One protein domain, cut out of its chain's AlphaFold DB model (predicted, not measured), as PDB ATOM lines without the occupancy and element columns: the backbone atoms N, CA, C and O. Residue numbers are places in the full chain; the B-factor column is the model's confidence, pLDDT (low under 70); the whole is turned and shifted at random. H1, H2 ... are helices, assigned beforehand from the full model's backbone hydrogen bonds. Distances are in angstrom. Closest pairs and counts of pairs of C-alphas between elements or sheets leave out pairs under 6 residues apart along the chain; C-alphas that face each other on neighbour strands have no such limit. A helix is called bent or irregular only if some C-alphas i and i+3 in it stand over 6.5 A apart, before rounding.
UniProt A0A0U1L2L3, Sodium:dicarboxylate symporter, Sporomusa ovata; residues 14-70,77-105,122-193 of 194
ATOM      1  N   LEU A  14       6.439 125.825 -21.487       84.56
ATOM      2  CA  LEU A  14       5.563 126.923 -21.908       84.56
ATOM      3  C   LEU A  14       4.918 126.689 -23.287       84.56
ATOM      4  O   LEU A  14       3.724 126.899 -23.450       84.56
ATOM      5  N   VAL A  15       5.676 126.170 -24.259       87.94
ATOM      6  CA  VAL A  15       5.160 125.859 -25.606       87.94
ATOM      7  C   VAL A  15       3.986 124.874 -25.552       87.94
ATOM      8  O   VAL A  15       2.963 125.088 -26.193       87.94
ATOM      9  N   LYS A  16       4.092 123.819 -24.734       88.25
ATOM     10  CA  LYS A  16       3.000 122.853 -24.534       88.25
ATOM     11  C   LYS A  16       1.803 123.492 -23.834       88.25
ATOM     12  O   LYS A  16       0.677 123.171 -24.183       88.25
ATOM     13  N   GLN A  17       2.027 124.399 -22.883       86.56
ATOM     14  CA  GLN A  17       0.934 125.122 -22.226       86.56
ATOM     15  C   GLN A  17       0.178 126.018 -23.212       86.56
ATOM     16  O   GLN A  17      -1.047 126.033 -23.188       86.56
ATOM     17  N   ILE A  18       0.895 126.717 -24.100       89.62
ATOM     18  CA  ILE A  18       0.297 127.535 -25.163       89.62
ATOM     19  C   ILE A  18      -0.538 126.661 -26.105       89.62
ATOM     20  O   ILE A  18      -1.672 127.014 -26.404       89.62
ATOM     21  N   LEU A  19      -0.018 125.502 -26.522       90.50
ATOM     22  CA  LEU A  19      -0.762 124.564 -27.372       90.50
ATOM     23  C   LEU A  19      -2.034 124.045 -26.695       90.50
ATOM     24  O   LEU A  19      -3.085 124.002 -27.324       90.50
ATOM     25  N   ILE A  20      -1.953 123.677 -25.414       89.06
ATOM     26  CA  ILE A  20      -3.122 123.238 -24.642       89.06
ATOM     27  C   ILE A  20      -4.142 124.377 -24.543       89.06
ATOM     28  O   ILE A  20      -5.312 124.155 -24.836       89.06
ATOM     29  N   GLY A  21      -3.704 125.589 -24.187       88.00
ATOM     30  CA  GLY A  21      -4.565 126.771 -24.113       88.00
ATOM     31  C   GLY A  21      -5.270 127.049 -25.438       88.00
ATOM     32  O   GLY A  21      -6.486 127.179 -25.455       88.00
ATOM     33  N   PHE A  22      -4.532 127.020 -26.547       89.94
ATOM     34  CA  PHE A  22      -5.076 127.203 -27.893       89.94
ATOM     35  C   PHE A  22      -6.150 126.166 -28.247       89.94
ATOM     36  O   PHE A  22      -7.233 126.529 -28.702       89.94
ATOM     37  N   VAL A  23      -5.889 124.874 -28.008       91.50
ATOM     38  CA  VAL A  23      -6.863 123.805 -28.291       91.50
ATOM     39  C   VAL A  23      -8.112 123.953 -27.420       91.50
ATOM     40  O   VAL A  23      -9.227 123.842 -27.928       91.50
ATOM     41  N   PHE A  24      -7.949 124.237 -26.124       88.75
ATOM     42  CA  PHE A  24      -9.083 124.482 -25.231       88.75
ATOM     43  C   PHE A  24      -9.886 125.716 -25.644       88.75
ATOM     44  O   PHE A  24     -11.112 125.641 -25.670       88.75
ATOM     45  N   GLY A  25      -9.223 126.815 -26.004       87.88
ATOM     46  CA  GLY A  25      -9.889 128.031 -26.468       87.88
ATOM     47  C   GLY A  25     -10.707 127.795 -27.728       87.88
ATOM     48  O   GLY A  25     -11.862 128.207 -27.798       87.88
ATOM     49  N   LEU A  26     -10.174 127.013 -28.667       89.94
ATOM     50  CA  LEU A  26     -10.890 126.622 -29.878       89.94
ATOM     51  C   LEU A  26     -12.154 125.804 -29.556       89.94
ATOM     52  O   LEU A  26     -13.220 126.074 -30.108       89.94
ATOM     53  N   ILE A  27     -12.075 124.851 -28.624       90.44
ATOM     54  CA  ILE A  27     -13.239 124.068 -28.175       90.44
ATOM     55  C   ILE A  27     -14.275 124.979 -27.496       90.44
ATOM     56  O   ILE A  27     -15.461 124.908 -27.814       90.44
ATOM     57  N   VAL A  28     -13.852 125.857 -26.584       87.31
ATOM     58  CA  VAL A  28     -14.764 126.767 -25.870       87.31
ATOM     59  C   VAL A  28     -15.448 127.735 -26.837       87.31
ATOM     60  O   VAL A  28     -16.656 127.933 -26.729       87.31
ATOM     61  N   ALA A  29     -14.725 128.276 -27.819       87.12
ATOM     62  CA  ALA A  29     -15.283 129.173 -28.828       87.12
ATOM     63  C   ALA A  29     -16.359 128.499 -29.698       87.12
ATOM     64  O   ALA A  29     -17.357 129.135 -30.031       87.12
ATOM     65  N   LEU A  30     -16.188 127.214 -30.039       88.31
ATOM     66  CA  LEU A  30     -17.147 126.470 -30.864       88.31
ATOM     67  C   LEU A  30     -18.392 126.016 -30.090       88.31
ATOM     68  O   LEU A  30     -19.495 126.068 -30.631       88.31
ATOM     69  N   TYR A  31     -18.228 125.550 -28.849       90.50
ATOM     70  CA  TYR A  31     -19.314 124.912 -28.090       90.50
ATOM     71  C   TYR A  31     -19.968 125.818 -27.038       90.50
ATOM     72  O   TYR A  31     -21.088 125.536 -26.614       90.50
ATOM     73  N   ALA A  32     -19.304 126.890 -26.600       88.19
ATOM     74  CA  ALA A  32     -19.796 127.791 -25.556       88.19
ATOM     75  C   ALA A  32     -19.380 129.262 -25.807       88.19
ATOM     76  O   ALA A  32     -18.620 129.840 -25.021       88.19
ATOM     77  N   PRO A  33     -19.903 129.909 -26.867       83.88
ATOM     78  CA  PRO A  33     -19.506 131.265 -27.263       83.88
ATOM     79  C   PRO A  33     -19.786 132.330 -26.186       83.88
ATOM     80  O   PRO A  33     -19.019 133.281 -26.035       83.88
ATOM     81  N   ASP A  34     -20.829 132.154 -25.369       85.81
ATOM     82  CA  ASP A  34     -21.117 133.049 -24.238       85.81
ATOM     83  C   ASP A  34     -20.036 133.007 -23.150       85.81
ATOM     84  O   ASP A  34     -19.747 134.024 -22.515       85.81
ATOM     85  N   LEU A  35     -19.420 131.839 -22.928       81.94
ATOM     86  CA  LEU A  35     -18.277 131.717 -22.026       81.94
ATOM     87  C   LEU A  35     -17.033 132.344 -22.657       81.94
ATOM     88  O   LEU A  35     -16.338 133.085 -21.966       81.94
ATOM     89  N   ALA A  36     -16.796 132.137 -23.955       81.62
ATOM     90  CA  ALA A  36     -15.673 132.751 -24.667       81.62
ATOM     91  C   ALA A  36     -15.676 134.285 -24.527       81.62
ATOM     92  O   ALA A  36     -14.678 134.873 -24.112       81.62
ATOM     93  N   ASN A  37     -16.828 134.936 -24.721       82.06
ATOM     94  CA  ASN A  37     -16.958 136.390 -24.569       82.06
ATOM     95  C   ASN A  37     -16.601 136.898 -23.162       82.06
ATOM     96  O   ASN A  37     -16.019 137.973 -23.017       82.06
ATOM     97  N   ARG A  38     -16.915 136.132 -22.110       83.12
ATOM     98  CA  ARG A  38     -16.580 136.514 -20.725       83.12
ATOM     99  C   ARG A  38     -15.092 136.391 -20.438       83.12
ATOM    100  O   ARG A  38     -14.541 137.203 -19.699       83.12
ATOM    101  N   VAL A  39     -14.446 135.376 -21.002       85.50
ATOM    102  CA  VAL A  39     -13.016 135.139 -20.795       85.50
ATOM    103  C   VAL A  39     -12.187 136.038 -21.736       85.50
ATOM    104  O   VAL A  39     -11.011 136.260 -21.472       85.50
ATOM    105  N   ALA A  40     -12.775 136.643 -22.786       86.81
ATOM    106  CA  ALA A  40     -12.054 137.423 -23.809       86.81
ATOM    107  C   ALA A  40     -11.289 138.626 -23.239       86.81
ATOM    108  O   ALA A  40     -10.282 139.067 -23.799       86.81
ATOM    109  N   LEU A  41     -11.716 139.113 -22.071       88.75
ATOM    110  CA  LEU A  41     -10.981 140.098 -21.285       88.75
ATOM    111  C   LEU A  41      -9.537 139.655 -20.989       88.75
ATOM    112  O   LEU A  41      -8.624 140.470 -21.041       88.75
ATOM    113  N   PHE A  42      -9.294 138.373 -20.709       89.75
ATOM    114  CA  PHE A  42      -7.942 137.871 -20.449       89.75
ATOM    115  C   PHE A  42      -7.057 137.926 -21.700       89.75
ATOM    116  O   PHE A  42      -5.878 138.269 -21.591       89.75
ATOM    117  N   GLY A  43      -7.623 137.665 -22.881       89.81
ATOM    118  CA  GLY A  43      -6.924 137.809 -24.159       89.81
ATOM    119  C   GLY A  43      -6.570 139.267 -24.460       89.81
ATOM    120  O   GLY A  43      -5.422 139.579 -24.785       89.81
ATOM    121  N   THR A  44      -7.517 140.191 -24.271       91.19
ATOM    122  CA  THR A  44      -7.266 141.626 -24.493       91.19
ATOM    123  C   THR A  44      -6.263 142.201 -23.495       91.19
ATOM    124  O   THR A  44      -5.361 142.937 -23.903       91.19
ATOM    125  N   LEU A  45      -6.341 141.815 -22.217       92.38
ATOM    126  CA  LEU A  45      -5.351 142.176 -21.199       92.38
ATOM    127  C   LEU A  45      -3.960 141.633 -21.541       92.38
ATOM    128  O   LEU A  45      -2.976 142.361 -21.412       92.38
ATOM    129  N   PHE A  46      -3.862 140.388 -22.014       93.19
ATOM    130  CA  PHE A  46      -2.591 139.782 -22.415       93.19
ATOM    131  C   PHE A  46      -1.957 140.504 -23.611       93.19
ATOM    132  O   PHE A  46      -0.792 140.907 -23.543       93.19
ATOM    133  N   VAL A  47      -2.720 140.727 -24.686       92.69
ATOM    134  CA  VAL A  47      -2.234 141.457 -25.867       92.69
ATOM    135  C   VAL A  47      -1.878 142.899 -25.501       92.69
ATOM    136  O   VAL A  47      -0.859 143.410 -25.961       92.69
ATOM    137  N   GLY A  48      -2.677 143.545 -24.647       93.50
ATOM    138  CA  GLY A  48      -2.399 144.879 -24.121       93.50
ATOM    139  C   GLY A  48      -1.087 144.933 -23.338       93.50
ATOM    140  O   GLY A  48      -0.249 145.787 -23.616       93.50
ATOM    141  N   ALA A  49      -0.861 143.985 -22.427       93.69
ATOM    142  CA  ALA A  49       0.377 143.887 -21.658       93.69
ATOM    143  C   ALA A  49       1.599 143.635 -22.556       93.69
ATOM    144  O   ALA A  49       2.624 144.299 -22.395       93.69
ATOM    145  N   LEU A  50       1.497 142.736 -23.545       92.94
ATOM    146  CA  LEU A  50       2.579 142.504 -24.510       92.94
ATOM    147  C   LEU A  50       2.895 143.762 -25.324       92.94
ATOM    148  O   LEU A  50       4.062 144.137 -25.445       92.94
ATOM    149  N   LYS A  51       1.864 144.437 -25.846       91.88
ATOM    150  CA  LYS A  51       2.019 145.684 -26.608       91.88
ATOM    151  C   LYS A  51       2.606 146.811 -25.761       91.88
ATOM    152  O   LYS A  51       3.383 147.595 -26.290       91.88
ATOM    153  N   ALA A  52       2.268 146.885 -24.476       92.00
ATOM    154  CA  ALA A  52       2.765 147.924 -23.578       92.00
ATOM    155  C   ALA A  52       4.260 147.767 -23.268       92.00
ATOM    156  O   ALA A  52       4.992 148.754 -23.231       92.00
ATOM    157  N   VAL A  53       4.735 146.535 -23.057       94.19
ATOM    158  CA  VAL A  53       6.136 146.306 -22.658       94.19
ATOM    159  C   VAL A  53       7.080 146.226 -23.866       94.19
ATOM    160  O   VAL A  53       8.257 146.565 -23.746       94.19
ATOM    161  N   ALA A  54       6.593 145.821 -25.042       93.88
ATOM    162  CA  ALA A  54       7.439 145.597 -26.215       93.88
ATOM    163  C   ALA A  54       8.246 146.835 -26.685       93.88
ATOM    164  O   ALA A  54       9.457 146.683 -26.862       93.88
ATOM    165  N   PRO A  55       7.674 148.052 -26.820       95.50
ATOM    166  CA  PRO A  55       8.427 149.260 -27.179       95.50
ATOM    167  C   PRO A  55       9.605 149.540 -26.239       95.50
ATOM    168  O   PRO A  55      10.718 149.816 -26.686       95.50
ATOM    169  N   LEU A  56       9.370 149.409 -24.931       95.31
ATOM    170  CA  LEU A  56      10.387 149.621 -23.905       95.31
ATOM    171  C   LEU A  56      11.481 148.552 -23.968       95.31
ATOM    172  O   LEU A  56      12.665 148.883 -23.883       95.31
ATOM    173  N   LEU A  57      11.102 147.279 -24.143       95.81
ATOM    174  CA  LEU A  57      12.067 146.190 -24.289       95.81
ATOM    175  C   LEU A  57      12.975 146.425 -25.491       95.81
ATOM    176  O   LEU A  57      14.191 146.346 -25.342       95.81
ATOM    177  N   VAL A  58      12.409 146.742 -26.658       96.69
ATOM    178  CA  VAL A  58      13.200 146.999 -27.870       96.69
ATOM    179  C   VAL A  58      14.166 148.157 -27.632       96.69
ATOM    180  O   VAL A  58      15.348 148.026 -27.963       96.69
ATOM    181  N   LEU A  59      13.693 149.236 -26.992       97.38
ATOM    182  CA  LEU A  59      14.517 150.410 -26.724       97.38
ATOM    183  C   LEU A  59      15.790 150.038 -25.949       97.38
ATOM    184  O   LEU A  59      16.913 150.310 -26.384       97.38
ATOM    185  N   VAL A  60      15.582 149.420 -24.787       96.56
ATOM    186  CA  VAL A  60      16.619 149.158 -23.788       96.56
ATOM    187  C   VAL A  60      17.521 148.003 -24.213       96.56
ATOM    188  O   VAL A  60      18.736 148.096 -24.051       96.56
ATOM    189  N   LEU A  61      16.957 146.939 -24.791       96.00
ATOM    190  CA  LEU A  61      17.708 145.751 -25.195       96.00
ATOM    191  C   LEU A  61      18.751 146.087 -26.262       96.00
ATOM    192  O   LEU A  61      19.907 145.685 -26.149       96.00
ATOM    193  N   ILE A  62      18.357 146.849 -27.282       95.81
ATOM    194  CA  ILE A  62      19.250 147.207 -28.388       95.81
ATOM    195  C   ILE A  62      20.300 148.215 -27.924       95.81
ATOM    196  O   ILE A  62      21.478 148.058 -28.240       95.81
ATOM    197  N   MET A  63      19.903 149.201 -27.115       96.25
ATOM    198  CA  MET A  63      20.838 150.148 -26.505       96.25
ATOM    199  C   MET A  63      21.898 149.426 -25.655       96.25
ATOM    200  O   MET A  63      23.094 149.670 -25.815       96.25
ATOM    201  N   SER A  64      21.470 148.491 -24.800       95.62
ATOM    202  CA  SER A  64      22.332 147.634 -23.974       95.62
ATOM    203  C   SER A  64      23.289 146.796 -24.825       95.62
ATOM    204  O   SER A  64      24.502 146.849 -24.608       95.62
ATOM    205  N   ALA A  65      22.773 146.100 -25.843       93.12
ATOM    206  CA  ALA A  65      23.568 145.248 -26.720       93.12
ATOM    207  C   ALA A  65      24.652 146.032 -27.478       93.12
ATOM    208  O   ALA A  65      25.803 145.601 -27.518       93.12
ATOM    209  N   ILE A  66      24.306 147.199 -28.032       93.31
ATOM    210  CA  ILE A  66      25.244 148.037 -28.793       93.31
ATOM    211  C   ILE A  66      26.264 148.708 -27.864       93.31
ATOM    212  O   ILE A  66      27.458 148.705 -28.168       93.31
ATOM    213  N   SER A  67      25.831 149.233 -26.712       93.62
ATOM    214  CA  SER A  67      26.735 149.885 -25.746       93.62
ATOM    215  C   SER A  67      27.807 148.936 -25.195       93.62
ATOM    216  O   SER A  67      28.936 149.355 -24.933       93.62
ATOM    217  N   SER A  68      27.472 147.646 -25.078       88.56
ATOM    218  CA  SER A  68      28.352 146.589 -24.561       88.56
ATOM    219  C   SER A  68      29.155 145.870 -25.657       88.56
ATOM    220  O   SER A  68      29.960 144.985 -25.359       88.56
ATOM    221  N   GLN A  69      28.972 146.226 -26.934       83.62
ATOM    222  CA  GLN A  69      29.640 145.558 -28.048       83.62
ATOM    223  C   GLN A  69      31.119 145.966 -28.152       83.62
ATOM    224  O   GLN A  69      31.469 147.090 -28.546       83.62
ATOM    225  N   ARG A  70      32.010 145.010 -27.860       73.12
ATOM    226  CA  ARG A  70      33.466 145.172 -27.996       73.12
ATOM    227  C   ARG A  70      33.861 145.436 -29.452       73.12
ATOM    228  O   ARG A  70      33.265 144.895 -30.382       73.12
ATOM    229  N   MET A  77      26.677 139.103 -39.549       86.06
ATOM    230  CA  MET A  77      25.522 139.922 -39.906       86.06
ATOM    231  C   MET A  77      25.268 139.955 -41.414       86.06
ATOM    232  O   MET A  77      24.119 139.953 -41.840       86.06
ATOM    233  N   LYS A  78      26.321 139.869 -42.240       87.75
ATOM    234  CA  LYS A  78      26.182 139.748 -43.700       87.75
ATOM    235  C   LYS A  78      25.387 138.500 -44.102       87.75
ATOM    236  O   LYS A  78      24.500 138.590 -44.945       87.75
ATOM    237  N   SER A  79      25.690 137.355 -43.485       92.38
ATOM    238  CA  SER A  79      24.985 136.095 -43.748       92.38
ATOM    239  C   SER A  79      23.535 136.172 -43.272       92.38
ATOM    240  O   SER A  79      22.625 135.825 -44.016       92.38
ATOM    241  N   ILE A  80      23.304 136.726 -42.077       92.00
ATOM    242  CA  ILE A  80      21.956 136.904 -41.517       92.00
ATOM    243  C   ILE A  80      21.096 137.791 -42.425       92.00
ATOM    244  O   ILE A  80      19.975 137.416 -42.751       92.00
ATOM    245  N   VAL A  81      21.620 138.936 -42.875       93.62
ATOM    246  CA  VAL A  81      20.896 139.853 -43.770       93.62
ATOM    247  C   VAL A  81      20.606 139.194 -45.117       93.62
ATOM    248  O   VAL A  81      19.493 139.309 -45.622       93.62
ATOM    249  N   PHE A  82      21.570 138.462 -45.684       95.94
ATOM    250  CA  PHE A  82      21.358 137.735 -46.936       95.94
ATOM    251  C   PHE A  82      20.270 136.662 -46.799       95.94
ATOM    252  O   PHE A  82      19.343 136.624 -47.606       95.94
ATOM    253  N   LEU A  83      20.343 135.834 -45.751       96.12
ATOM    254  CA  LEU A  83      19.336 134.814 -45.455       96.12
ATOM    255  C   LEU A  83      17.959 135.433 -45.194       96.12
ATOM    256  O   LEU A  83      16.956 134.869 -45.623       96.12
ATOM    257  N   TYR A  84      17.901 136.595 -44.539       95.25
ATOM    258  CA  TYR A  84      16.654 137.316 -44.296       95.25
ATOM    259  C   TYR A  84      16.023 137.811 -45.601       95.25
ATOM    260  O   TYR A  84      14.867 137.503 -45.868       95.25
ATOM    261  N   ILE A  85      16.789 138.502 -46.453       96.88
ATOM    262  CA  ILE A  85      16.293 138.994 -47.749       96.88
ATOM    263  C   ILE A  85      15.832 137.826 -48.625       96.88
ATOM    264  O   ILE A  85      14.724 137.862 -49.161       96.88
ATOM    265  N   LEU A  86      16.649 136.774 -48.740       97.62
ATOM    266  CA  LEU A  86      16.318 135.598 -49.542       97.62
ATOM    267  C   LEU A  86      15.083 134.872 -48.999       97.62
ATOM    268  O   LEU A  86      14.207 134.488 -49.773       97.62
ATOM    269  N   GLY A  87      14.994 134.705 -47.678       97.50
ATOM    270  CA  GLY A  87      13.873 134.051 -47.011       97.50
ATOM    271  C   GLY A  87      12.569 134.826 -47.176       97.50
ATOM    272  O   GLY A  87      11.567 134.251 -47.596       97.50
ATOM    273  N   THR A  88      12.578 136.136 -46.921       97.00
ATOM    274  CA  THR A  88      11.392 136.991 -47.072       97.00
ATOM    275  C   THR A  88      10.948 137.088 -48.529       97.00
ATOM    276  O   THR A  88       9.751 136.994 -48.800       97.00
ATOM    277  N   PHE A  89      11.881 137.213 -49.476       97.31
ATOM    278  CA  PHE A  89      11.555 137.229 -50.902       97.31
ATOM    279  C   PHE A  89      10.948 135.899 -51.360       97.31
ATOM    280  O   PHE A  89       9.900 135.888 -52.002       97.31
ATOM    281  N   SER A  90      11.557 134.774 -50.971       97.44
ATOM    282  CA  SER A  90      11.046 133.439 -51.301       97.44
ATOM    283  C   SER A  90       9.663 133.197 -50.686       97.44
ATOM    284  O   SER A  90       8.776 132.685 -51.362       97.44
ATOM    285  N   ALA A  91       9.442 133.617 -49.435       97.50
ATOM    286  CA  ALA A  91       8.142 133.520 -48.774       97.50
ATOM    287  C   ALA A  91       7.072 134.373 -49.474       97.50
ATOM    288  O   ALA A  91       5.968 133.888 -49.709       97.50
ATOM    289  N   ALA A  92       7.402 135.614 -49.850       96.75
ATOM    290  CA  ALA A  92       6.495 136.487 -50.594       96.75
ATOM    291  C   ALA A  92       6.147 135.900 -51.970       96.75
ATOM    292  O   ALA A  92       4.980 135.892 -52.355       96.75
ATOM    293  N   PHE A  93       7.130 135.344 -52.684       96.88
ATOM    294  CA  PHE A  93       6.906 134.671 -53.962       96.88
ATOM    295  C   PHE A  93       5.959 133.472 -53.819       96.88
ATOM    296  O   PHE A  93       4.968 133.382 -54.543       96.88
ATOM    297  N   ILE A  94       6.211 132.591 -52.842       96.94
ATOM    298  CA  ILE A  94       5.339 131.443 -52.550       96.94
ATOM    299  C   ILE A  94       3.923 131.911 -52.194       96.94
ATOM    300  O   ILE A  94       2.957 131.343 -52.699       96.94
ATOM    301  N   ALA A  95       3.784 132.954 -51.371       94.81
ATOM    302  CA  ALA A  95       2.484 133.497 -50.980       94.81
ATOM    303  C   ALA A  95       1.691 134.031 -52.182       94.81
ATOM    304  O   ALA A  95       0.500 133.752 -52.299       94.81
ATOM    305  N   VAL A  96       2.347 134.744 -53.105       94.56
ATOM    306  CA  VAL A  96       1.712 135.242 -54.334       94.56
ATOM    307  C   VAL A  96       1.260 134.083 -55.223       94.56
ATOM    308  O   VAL A  96       0.114 134.071 -55.667       94.56
ATOM    309  N   VAL A  97       2.111 133.075 -55.442       95.69
ATOM    310  CA  VAL A  97       1.747 131.882 -56.229       95.69
ATOM    311  C   VAL A  97       0.570 131.140 -55.591       95.69
ATOM    312  O   VAL A  97      -0.396 130.816 -56.277       95.69
ATOM    313  N   ALA A  98       0.609 130.914 -54.276       94.62
ATOM    314  CA  ALA A  98      -0.481 130.274 -53.546       94.62
ATOM    315  C   ALA A  98      -1.787 131.078 -53.637       94.62
ATOM    316  O   ALA A  98      -2.848 130.486 -53.823       94.62
ATOM    317  N   SER A  99      -1.706 132.411 -53.576       93.31
ATOM    318  CA  SER A  99      -2.863 133.301 -53.720       93.31
ATOM    319  C   SER A  99      -3.530 133.195 -55.093       93.31
ATOM    320  O   SER A  99      -4.742 133.369 -55.178       93.31
ATOM    321  N   TYR A 100      -2.770 132.917 -56.158       92.56
ATOM    322  CA  TYR A 100      -3.336 132.663 -57.487       92.56
ATOM    323  C   TYR A 100      -3.887 131.238 -57.638       92.56
ATOM    324  O   TYR A 100      -4.862 131.044 -58.358       92.56
ATOM    325  N   LEU A 101      -3.286 130.245 -56.972       94.75
ATOM    326  CA  LEU A 101      -3.751 128.850 -57.016       94.75
ATOM    327  C   LEU A 101      -5.037 128.623 -56.206       94.75
ATOM    328  O   LEU A 101      -5.858 127.796 -56.591       94.75
ATOM    329  N   TYR A 102      -5.212 129.352 -55.104       90.88
ATOM    330  CA  TYR A 102      -6.389 129.291 -54.237       90.88
ATOM    331  C   TYR A 102      -6.941 130.705 -54.007       90.88
ATOM    332  O   TYR A 102      -6.649 131.311 -52.971       90.88
ATOM    333  N   PRO A 103      -7.715 131.261 -54.957       85.75
ATOM    334  CA  PRO A 103      -8.316 132.578 -54.786       85.75
ATOM    335  C   PRO A 103      -9.312 132.551 -53.621       85.75
ATOM    336  O   PRO A 103     -10.246 131.749 -53.597       85.75
ATOM    337  N   VAL A 104      -9.094 133.421 -52.634       80.50
ATOM    338  CA  VAL A 104      -9.980 133.578 -51.477       80.50
ATOM    339  C   VAL A 104     -10.862 134.799 -51.709       80.50
ATOM    340  O   VAL A 104     -10.380 135.931 -51.680       80.50
ATOM    341  N   ASP A 105     -12.161 134.582 -51.914       78.75
ATOM    342  CA  ASP A 105     -13.134 135.668 -52.007       78.75
ATOM    343  C   ASP A 105     -13.381 136.283 -50.623       78.75
ATOM    344  O   ASP A 105     -14.090 135.732 -49.774       78.75
ATOM    345  N   VAL A 122       6.517 155.665 -52.823       91.19
ATOM    346  CA  VAL A 122       7.230 156.889 -52.425       91.19
ATOM    347  C   VAL A 122       6.677 157.451 -51.113       91.19
ATOM    348  O   VAL A 122       7.447 157.872 -50.253       91.19
ATOM    349  N   GLU A 123       5.358 157.414 -50.921       89.56
ATOM    350  CA  GLU A 123       4.708 157.871 -49.690       89.56
ATOM    351  C   GLU A 123       5.047 156.967 -48.498       89.56
ATOM    352  O   GLU A 123       5.354 157.462 -47.411       89.56
ATOM    353  N   VAL A 124       5.081 155.649 -48.714       89.75
ATOM    354  CA  VAL A 124       5.484 154.678 -47.687       89.75
ATOM    355  C   VAL A 124       6.941 154.897 -47.283       89.75
ATOM    356  O   VAL A 124       7.236 155.015 -46.095       89.75
ATOM    357  N   LEU A 125       7.855 155.024 -48.250       92.81
ATOM    358  CA  LEU A 125       9.274 155.286 -47.987       92.81
ATOM    359  C   LEU A 125       9.482 156.623 -47.267       92.81
ATOM    360  O   LEU A 125      10.262 156.693 -46.316       92.81
ATOM    361  N   ARG A 126       8.754 157.673 -47.669       93.12
ATOM    362  CA  ARG A 126       8.776 158.975 -46.988       93.12
ATOM    363  C   ARG A 126       8.296 158.853 -45.546       93.12
ATOM    364  O   ARG A 126       8.947 159.380 -44.650       93.12
ATOM    365  N   THR A 127       7.191 158.148 -45.317       92.19
ATOM    366  CA  THR A 127       6.647 157.903 -43.975       92.19
ATOM    367  C   THR A 127       7.651 157.154 -43.104       92.19
ATOM    368  O   THR A 127       7.912 157.568 -41.978       92.19
ATOM    369  N   LEU A 128       8.289 156.106 -43.633       92.19
ATOM    370  CA  LEU A 128       9.338 155.374 -42.921       92.19
ATOM    371  C   LEU A 128      10.525 156.277 -42.561       92.19
ATOM    372  O   LEU A 128      10.987 156.237 -41.423       92.19
ATOM    373  N   ALA A 129      10.984 157.122 -43.488       93.00
ATOM    374  CA  ALA A 129      12.078 158.060 -43.234       93.00
ATOM    375  C   ALA A 129      11.722 159.104 -42.160       93.00
ATOM    376  O   ALA A 129      12.545 159.413 -41.304       93.00
ATOM    377  N   LEU A 130      10.491 159.621 -42.162       94.56
ATOM    378  CA  LEU A 130      10.021 160.542 -41.121       94.56
ATOM    379  C   LEU A 130       9.883 159.843 -39.761       94.56
ATOM    380  O   LEU A 130      10.225 160.429 -38.736       94.56
ATOM    381  N   ASN A 131       9.461 158.577 -39.745       94.50
ATOM    382  CA  ASN A 131       9.342 157.782 -38.522       94.50
ATOM    383  C   ASN A 131      10.693 157.534 -37.834       94.50
ATOM    384  O   ASN A 131      10.712 157.383 -36.615       94.50
ATOM    385  N   VAL A 132      11.809 157.519 -38.574       96.19
ATOM    386  CA  VAL A 132      13.175 157.389 -38.020       96.19
ATOM    387  C   VAL A 132      13.534 158.564 -37.108       96.19
ATOM    388  O   VAL A 132      14.177 158.368 -36.080       96.19
ATOM    389  N   VAL A 133      13.118 159.777 -37.475       93.44
ATOM    390  CA  VAL A 133      13.477 161.027 -36.781       93.44
ATOM    391  C   VAL A 133      12.387 161.521 -35.831       93.44
ATOM    392  O   VAL A 133      12.452 162.645 -35.332       93.44
ATOM    393  N   GLU A 134      11.370 160.702 -35.567       94.62
ATOM    394  CA  GLU A 134      10.328 161.054 -34.611       94.62
ATOM    395  C   GLU A 134      10.914 161.242 -33.201       94.62
ATOM    396  O   GLU A 134      11.877 160.582 -32.812       94.62
ATOM    397  N   ASN A 135      10.325 162.150 -32.415       96.06
ATOM    398  CA  ASN A 135      10.708 162.360 -31.021       96.06
ATOM    399  C   ASN A 135      10.705 161.018 -30.246       96.06
ATOM    400  O   ASN A 135       9.711 160.293 -30.318       96.06
ATOM    401  N   PRO A 136      11.753 160.697 -29.463       92.81
ATOM    402  CA  PRO A 136      11.907 159.379 -28.839       92.81
ATOM    403  C   PRO A 136      10.785 159.047 -27.851       92.81
ATOM    404  O   PRO A 136      10.332 157.906 -27.780       92.81
ATOM    405  N   VAL A 137      10.295 160.047 -27.114       95.56
ATOM    406  CA  VAL A 137       9.181 159.874 -26.173       95.56
ATOM    407  C   VAL A 137       7.893 159.606 -26.944       95.56
ATOM    408  O   VAL A 137       7.169 158.664 -26.628       95.56
ATOM    409  N   LYS A 138       7.637 160.373 -28.008       95.94
ATOM    410  CA  LYS A 138       6.474 160.152 -28.874       95.94
ATOM    411  C   LYS A 138       6.520 158.777 -29.546       95.94
ATOM    412  O   LYS A 138       5.495 158.099 -29.588       95.94
ATOM    413  N   ALA A 139       7.690 158.340 -30.009       95.62
ATOM    414  CA  ALA A 139       7.866 157.036 -30.637       95.62
ATOM    415  C   ALA A 139       7.531 155.887 -29.667       95.62
ATOM    416  O   ALA A 139       6.847 154.938 -30.050       95.62
ATOM    417  N   LEU A 140       7.925 156.005 -28.392       95.12
ATOM    418  CA  LEU A 140       7.549 155.051 -27.341       95.12
ATOM    419  C   LEU A 140       6.048 155.067 -27.040       95.12
ATOM    420  O   LEU A 140       5.441 154.005 -26.928       95.12
ATOM    421  N   MET A 141       5.445 156.253 -26.928       94.31
ATOM    422  CA  MET A 141       4.018 156.398 -26.610       94.31
ATOM    423  C   MET A 141       3.103 155.883 -27.724       94.31
ATOM    424  O   MET A 141       2.028 155.361 -27.446       94.31
ATOM    425  N   THR A 142       3.515 156.048 -28.982       93.31
ATOM    426  CA  THR A 142       2.723 155.671 -30.165       93.31
ATOM    427  C   THR A 142       3.070 154.288 -30.714       93.31
ATOM    428  O   THR A 142       2.369 153.787 -31.590       93.31
ATOM    429  N   GLY A 143       4.128 153.645 -30.207       92.50
ATOM    430  CA  GLY A 143       4.581 152.342 -30.694       92.50
ATOM    431  C   GLY A 143       5.257 152.394 -32.069       92.50
ATOM    432  O   GLY A 143       5.236 151.401 -32.800       92.50
ATOM    433  N   ASN A 144       5.866 153.522 -32.440       95.81
ATOM    434  CA  ASN A 144       6.665 153.634 -33.659       95.81
ATOM    435  C   ASN A 144       8.009 152.900 -33.494       95.81
ATOM    436  O   ASN A 144       9.024 153.479 -33.098       95.81
ATOM    437  N   TYR A 145       8.025 151.608 -33.834       94.62
ATOM    438  CA  TYR A 145       9.217 150.759 -33.729       94.62
ATOM    439  C   TYR A 145      10.401 151.248 -34.568       94.62
ATOM    440  O   TYR A 145      11.537 151.061 -34.147       94.62
ATOM    441  N   ILE A 146      10.177 151.903 -35.712       95.19
ATOM    442  CA  ILE A 146      11.270 152.432 -36.544       95.19
ATOM    443  C   ILE A 146      12.003 153.560 -35.813       95.19
ATOM    444  O   ILE A 146      13.236 153.557 -35.749       95.19
ATOM    445  N   GLY A 147      11.254 154.484 -35.207       96.44
ATOM    446  CA  GLY A 147      11.817 155.540 -34.366       96.44
ATOM    447  C   GLY A 147      12.528 154.970 -33.140       96.44
ATOM    448  O   GLY A 147      13.673 155.326 -32.870       96.44
ATOM    449  N   ILE A 148      11.897 154.019 -32.440       97.25
ATOM    450  CA  ILE A 148      12.484 153.355 -31.264       97.25
ATOM    451  C   ILE A 148      13.821 152.693 -31.616       97.25
ATOM    452  O   ILE A 148      14.812 152.930 -30.931       97.25
ATOM    453  N   LEU A 149      13.869 151.912 -32.702       96.50
ATOM    454  CA  LEU A 149      15.090 151.255 -33.180       96.50
ATOM    455  C   LEU A 149      16.195 152.270 -33.479       96.50
ATOM    456  O   LEU A 149      17.340 152.084 -33.069       96.50
ATOM    457  N   SER A 150      15.841 153.356 -34.162       96.69
ATOM    458  CA  SER A 150      16.785 154.404 -34.549       96.69
ATOM    459  C   SER A 150      17.406 155.070 -33.320       96.69
ATOM    460  O   SER A 150      18.632 155.151 -33.207       96.69
ATOM    461  N   TRP A 151      16.582 155.452 -32.341       97.00
ATOM    462  CA  TRP A 151      17.055 156.041 -31.087       97.00
ATOM    463  C   TRP A 151      17.852 155.062 -30.224       97.00
ATOM    464  O   TRP A 151      18.872 155.461 -29.661       97.00
ATOM    465  N   SER A 152      17.466 153.786 -30.155       96.69
ATOM    466  CA  SER A 152      18.262 152.753 -29.476       96.69
ATOM    467  C   SER A 152      19.664 152.628 -30.038       96.69
ATOM    468  O   SER A 152      20.616 152.488 -29.272       96.69
ATOM    469  N   ILE A 153      19.792 152.661 -31.367       96.00
ATOM    470  CA  ILE A 153      21.080 152.548 -32.048       96.00
ATOM    471  C   ILE A 153      21.935 153.776 -31.746       96.00
ATOM    472  O   ILE A 153      23.067 153.625 -31.293       96.00
ATOM    473  N   VAL A 154      21.392 154.983 -31.933       95.75
ATOM    474  CA  VAL A 154      22.122 156.237 -31.683       95.75
ATOM    475  C   VAL A 154      22.580 156.331 -30.224       95.75
ATOM    476  O   VAL A 154      23.757 156.591 -29.966       95.75
ATOM    477  N   LEU A 155      21.688 156.054 -29.268       95.62
ATOM    478  CA  LEU A 155      22.024 156.058 -27.841       95.62
ATOM    479  C   LEU A 155      23.026 154.955 -27.492       95.62
ATOM    480  O   LEU A 155      23.990 155.218 -26.776       95.62
ATOM    481  N   GLY A 156      22.852 153.744 -28.025       95.00
ATOM    482  CA  GLY A 156      23.780 152.635 -27.812       95.00
ATOM    483  C   GLY A 156      25.193 152.945 -28.312       95.00
ATOM    484  O   GLY A 156      26.165 152.680 -27.605       95.00
ATOM    485  N   ILE A 157      25.319 153.563 -29.492       94.56
ATOM    486  CA  ILE A 157      26.609 154.000 -30.052       94.56
ATOM    487  C   ILE A 157      27.238 155.088 -29.175       94.56
ATOM    488  O   ILE A 157      28.425 154.999 -28.855       94.56
ATOM    489  N   ALA A 158      26.462 156.091 -28.753       94.06
ATOM    490  CA  ALA A 158      26.952 157.153 -27.872       94.06
ATOM    491  C   ALA A 158      27.464 156.587 -26.532       94.06
ATOM    492  O   ALA A 158      28.551 156.944 -26.074       94.06
ATOM    493  N   LEU A 159      26.732 155.630 -25.954       94.75
ATOM    494  CA  LEU A 159      27.057 154.966 -24.688       94.75
ATOM    495  C   LEU A 159      28.230 153.982 -24.775       94.75
ATOM    496  O   LEU A 159      28.752 153.556 -23.746       94.75
ATOM    497  N   ARG A 160      28.711 153.650 -25.975       90.94
ATOM    498  CA  ARG A 160      29.882 152.777 -26.150       90.94
ATOM    499  C   ARG A 160      31.148 153.348 -25.501       90.94
ATOM    500  O   ARG A 160      31.998 152.587 -25.037       90.94
ATOM    501  N   HIS A 161      31.248 154.675 -25.451       89.38
ATOM    502  CA  HIS A 161      32.356 155.409 -24.832       89.38
ATOM    503  C   HIS A 161      32.129 155.706 -23.342       89.38
ATOM    504  O   HIS A 161      32.992 156.305 -22.706       89.38
ATOM    505  N   ALA A 162      30.980 155.313 -22.780       92.00
ATOM    506  CA  ALA A 162      30.710 155.470 -21.357       92.00
ATOM    507  C   ALA A 162      31.591 154.533 -20.512       92.00
ATOM    508  O   ALA A 162      32.176 153.571 -21.021       92.00
ATOM    509  N   SER A 163      31.658 154.804 -19.207       94.19
ATOM    510  CA  SER A 163      32.356 153.937 -18.257       94.19
ATOM    511  C   SER A 163      31.693 152.560 -18.166       94.19
ATOM    512  O   SER A 163      30.499 152.399 -18.435       94.19
ATOM    513  N   GLU A 164      32.462 151.558 -17.740       91.94
ATOM    514  CA  GLU A 164      31.947 150.197 -17.565       91.94
ATOM    515  C   GLU A 164      30.797 150.147 -16.549       91.94
ATOM    516  O   GLU A 164      29.784 149.504 -16.808       91.94
ATOM    517  N   THR A 165      30.866 150.932 -15.470       94.94
ATOM    518  CA  THR A 165      29.775 151.044 -14.489       94.94
ATOM    519  C   THR A 165      28.466 151.521 -15.125       94.94
ATOM    520  O   THR A 165      27.401 150.984 -14.831       94.94
ATOM    521  N   THR A 166      28.506 152.503 -16.034       94.38
ATOM    522  CA  THR A 166      27.296 152.963 -16.735       94.38
ATOM    523  C   THR A 166      26.719 151.865 -17.627       94.38
ATOM    524  O   THR A 166      25.502 151.667 -17.651       94.38
ATOM    525  N   LYS A 167      27.572 151.109 -18.324       93.75
ATOM    526  CA  LYS A 167      27.141 149.981 -19.164       93.75
ATOM    527  C   LYS A 167      26.527 148.855 -18.331       93.75
ATOM    528  O   LYS A 167      25.506 148.299 -18.725       93.75
ATOM    529  N   GLU A 168      27.079 148.557 -17.157       94.75
ATOM    530  CA  GLU A 168      26.514 147.578 -16.219       94.75
ATOM    531  C   GLU A 168      25.123 147.979 -15.714       94.75
ATOM    532  O   GLU A 168      24.230 147.130 -15.635       94.75
ATOM    533  N   VAL A 169      24.901 149.267 -15.435       96.00
ATOM    534  CA  VAL A 169      23.575 149.791 -15.068       96.00
ATOM    535  C   VAL A 169      22.579 149.589 -16.212       96.00
ATOM    536  O   VAL A 169      21.482 149.073 -15.991       96.00
ATOM    537  N   ILE A 170      22.966 149.924 -17.447       95.62
ATOM    538  CA  ILE A 170      22.119 149.735 -18.636       95.62
ATOM    539  C   ILE A 170      21.805 148.250 -18.859       95.62
ATOM    540  O   ILE A 170      20.658 147.891 -19.129       95.62
ATOM    541  N   ASN A 171      22.792 147.368 -18.697       95.81
ATOM    542  CA  ASN A 171      22.607 145.920 -18.816       95.81
ATOM    543  C   ASN A 171      21.677 145.374 -17.725       95.81
ATOM    544  O   ASN A 171      20.796 144.563 -18.009       95.81
ATOM    545  N   SER A 172      21.818 145.850 -16.490       96.62
ATOM    546  CA  SER A 172      20.934 145.477 -15.381       96.62
ATOM    547  C   SER A 172      19.495 145.918 -15.643       96.62
ATOM    548  O   SER A 172      18.558 145.149 -15.420       96.62
ATOM    549  N   PHE A 173      19.310 147.116 -16.198       96.12
ATOM    550  CA  PHE A 173      17.998 147.610 -16.599       96.12
ATOM    551  C   PHE A 173      17.394 146.778 -17.742       96.12
ATOM    552  O   PHE A 173      16.238 146.365 -17.658       96.12
ATOM    553  N   SER A 174      18.187 146.436 -18.762       96.50
ATOM    554  CA  SER A 174      17.791 145.529 -19.850       96.50
ATOM    555  C   SER A 174      17.334 144.161 -19.336       96.50
ATOM    556  O   SER A 174      16.291 143.646 -19.751       96.50
ATOM    557  N   ASN A 175      18.059 143.597 -18.367       96.75
ATOM    558  CA  ASN A 175      17.692 142.340 -17.718       96.75
ATOM    559  C   ASN A 175      16.377 142.461 -16.935       96.75
ATOM    560  O   ASN A 175      15.533 141.569 -17.028       96.75
ATOM    561  N   ALA A 176      16.169 143.563 -16.210       96.94
ATOM    562  CA  ALA A 176      14.925 143.812 -15.487       96.94
ATOM    563  C   ALA A 176      13.723 143.916 -16.442       96.94
ATOM    564  O   ALA A 176      12.713 143.242 -16.237       96.94
ATOM    565  N   VAL A 177      13.847 144.678 -17.534       96.31
ATOM    566  CA  VAL A 177      12.790 144.793 -18.555       96.31
ATOM    567  C   VAL A 177      12.533 143.446 -19.240       96.31
ATOM    568  O   VAL A 177      11.382 143.043 -19.412       96.31
ATOM    569  N   SER A 178      13.589 142.696 -19.561       95.81
ATOM    570  CA  SER A 178      13.475 141.340 -20.113       95.81
ATOM    571  C   SER A 178      12.734 140.396 -19.164       95.81
ATOM    572  O   SER A 178      11.942 139.564 -19.608       95.81
ATOM    573  N   GLN A 179      12.947 140.533 -17.854       95.88
ATOM    574  CA  GLN A 179      12.242 139.748 -16.847       95.88
ATOM    575  C   GLN A 179      10.753 140.109 -16.773       95.88
ATOM    576  O   GLN A 179       9.921 139.205 -16.695       95.88
ATOM    577  N   VAL A 180      10.402 141.394 -16.877       94.88
ATOM    578  CA  VAL A 180       8.996 141.825 -16.972       94.88
ATOM    579  C   VAL A 180       8.329 141.201 -18.197       94.88
ATOM    580  O   VAL A 180       7.247 140.629 -18.079       94.88
ATOM    581  N   VAL A 181       8.991 141.209 -19.359       94.62
ATOM    582  CA  VAL A 181       8.461 140.546 -20.564       94.62
ATOM    583  C   VAL A 181       8.294 139.046 -20.362       94.62
ATOM    584  O   VAL A 181       7.273 138.492 -20.766       94.62
ATOM    585  N   ARG A 182       9.234 138.374 -19.689       92.12
ATOM    586  CA  ARG A 182       9.083 136.951 -19.345       92.12
ATOM    587  C   ARG A 182       7.851 136.699 -18.480       92.12
ATOM    588  O   ARG A 182       7.149 135.726 -18.737       92.12
ATOM    589  N   TRP A 183       7.558 137.558 -17.503       93.19
ATOM    590  CA  TRP A 183       6.334 137.445 -16.702       93.19
ATOM    591  C   TRP A 183       5.075 137.624 -17.547       93.19
ATOM    592  O   TRP A 183       4.147 136.832 -17.412       93.19
ATOM    593  N   VAL A 184       5.057 138.594 -18.465       92.69
ATOM    594  CA  VAL A 184       3.921 138.777 -19.383       92.69
ATOM    595  C   VAL A 184       3.742 137.548 -20.281       92.69
ATOM    596  O   VAL A 184       2.634 137.038 -20.409       92.69
ATOM    597  N   ILE A 185       4.825 137.009 -20.848       90.88
ATOM    598  CA  ILE A 185       4.792 135.807 -21.699       90.88
ATOM    599  C   ILE A 185       4.311 134.570 -20.922       90.88
ATOM    600  O   ILE A 185       3.627 133.722 -21.488       90.88
ATOM    601  N   GLN A 186       4.605 134.455 -19.624       89.44
ATOM    602  CA  GLN A 186       4.099 133.352 -18.792       89.44
ATOM    603  C   GLN A 186       2.572 133.367 -18.623       89.44
ATOM    604  O   GLN A 186       1.993 132.329 -18.313       89.44
ATOM    605  N   LEU A 187       1.910 134.502 -18.868       89.19
ATOM    606  CA  LEU A 187       0.447 134.610 -18.883       89.19
ATOM    607  C   LEU A 187      -0.170 134.166 -20.222       89.19
ATOM    608  O   LEU A 187      -1.390 134.014 -20.306       89.19
ATOM    609  N   ALA A 188       0.646 133.906 -21.253       88.44
ATOM    610  CA  ALA A 188       0.183 133.521 -22.589       88.44
ATOM    611  C   ALA A 188      -0.784 132.324 -22.618       88.44
ATOM    612  O   ALA A 188      -1.764 132.409 -23.351       88.44
ATOM    613  N   PRO A 189      -0.603 131.240 -21.834       85.38
ATOM    614  CA  PRO A 189      -1.543 130.119 -21.848       85.38
ATOM    615  C   PRO A 189      -2.972 130.512 -21.454       85.38
ATOM    616  O   PRO A 189      -3.916 129.904 -21.940       85.38
ATOM    617  N   VAL A 190      -3.130 131.524 -20.592       86.25
ATOM    618  CA  VAL A 190      -4.441 132.051 -20.183       86.25
ATOM    619  C   VAL A 190      -4.970 133.041 -21.218       86.25
ATOM    620  O   VAL A 190      -6.153 133.014 -21.532       86.25
ATOM    621  N   GLY A 191      -4.100 133.886 -21.778       84.12
ATOM    622  CA  GLY A 191      -4.486 134.851 -22.810       84.12
ATOM    623  C   GLY A 191      -4.888 134.213 -24.145       84.12
ATOM    624  O   GLY A 191      -5.752 134.750 -24.822       84.12
ATOM    625  N   ILE A 192      -4.280 133.081 -24.514       82.81
ATOM    626  CA  ILE A 192      -4.531 132.338 -25.768       82.81
ATOM    627  C   ILE A 192      -5.703 131.352 -25.630       82.81
ATOM    628  O   ILE A 192      -6.201 130.839 -26.627       82.81
ATOM    629  N   LEU A 193      -6.170 131.091 -24.404       77.00
ATOM    630  CA  LEU A 193      -7.338 130.243 -24.145       77.00
ATOM    631  C   LEU A 193      -8.651 130.868 -24.650       77.00
ATOM    632  O   LEU A 193      -9.701 130.254 -24.491       77.00
TER     633      LEU A 193
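What this domain is: This is residues 14 to 70, 77 to 105 and 122 to 193 of the 194 residues of the protein "Sodium:dicarboxylate symporter" of Sporomusa ovata (UniProt A0A0U1L2L3). A long bent helix, H2, runs through most of the length of a loose body: H1 folds back beside its first arm with little H8 between them, while H7 and H6 pack on its second arm. H5 and H4 pack on the beginning of H6, with residues 122 to 127 of H4 sticking out, and the long H3 stands free across a gap. You have 158 printed residues with eight named helices, H1 to H8 in order, and no named strand; the class is all helix. The whole is loose, with a radius of gyration of the C-alphas of 20.5 A and spans of 60 by 39 by 30 A.

Where its parts are: Find C-alpha 14 at (5.563, 126.923, -21.908); from there H1 runs to residue 31, 25.7 A. H2, residues 33 to 67, was assigned as one helix by its hydrogen bonds but is bent, with C-alphas 52 and 55 6.8 A apart. Its arms are H2a, residues 33 to 52, 28.1 A, and H2b, residues 55 to 67, 18.4 A. H2a is irregular, with C-alphas 38 and 41 6.7 A apart, and has a kink of 36 degrees near residue 40. Find C-alpha 77 at (25.522, 139.922, -39.906), where H3 begins, running 35.7 A to residue 101. Next come H4, residues 122 to 132, H5, residues 136 to 142, and H6, residues 145 to 159, 20.4 A. H7 covers residues 164 to 186, 32.6 A, and H8 residues 188 to 191, ending at C-alpha 191, (-4.486, 134.851, -22.810).

How they stand to each other: The hub is H2 taken whole, touching four helices. Residues 25 to 29 of H1 touch H2a in a hairpin, closest at the C-alphas of Ala 29 and Ala 36, 5.5 A. H8 touches H2a, with C-alphas Gly 43 and Gly 191 closest at 4.1 A. H2b touches H6, closest C-alphas Met 63 and Gly 156, 4.1 A, the same way at a shallow tilt of 30 degrees. H2b touches H7, closest C-alphas Leu 61 and Ser 174, 5.4 A, opposite ways. H4 touches H6 at a steep tilt of 41 degrees, closest C-alphas Val 132 and Gly 147, 4.3 A. H5 and H6 form a hairpin, closest C-alphas Ala 139 and Gly 147, 5.6 A. H3 touches no helix. Every O i to N i+4 pair is within hydrogen-bond range in H1, H2b and H3 to H7; H2a has 12 of 16, and H8 is too short for such a pair.

The domain as a whole: The farthest C-alphas, Tyr 31 and His 161, are 60.1 A apart. Residues 71 to 76 and 106 to 121 are not printed; the C-alpha gaps are 15.2 A and 29.4 A. The links printed whole are tight. No printed residue is under 70 in pLDDT.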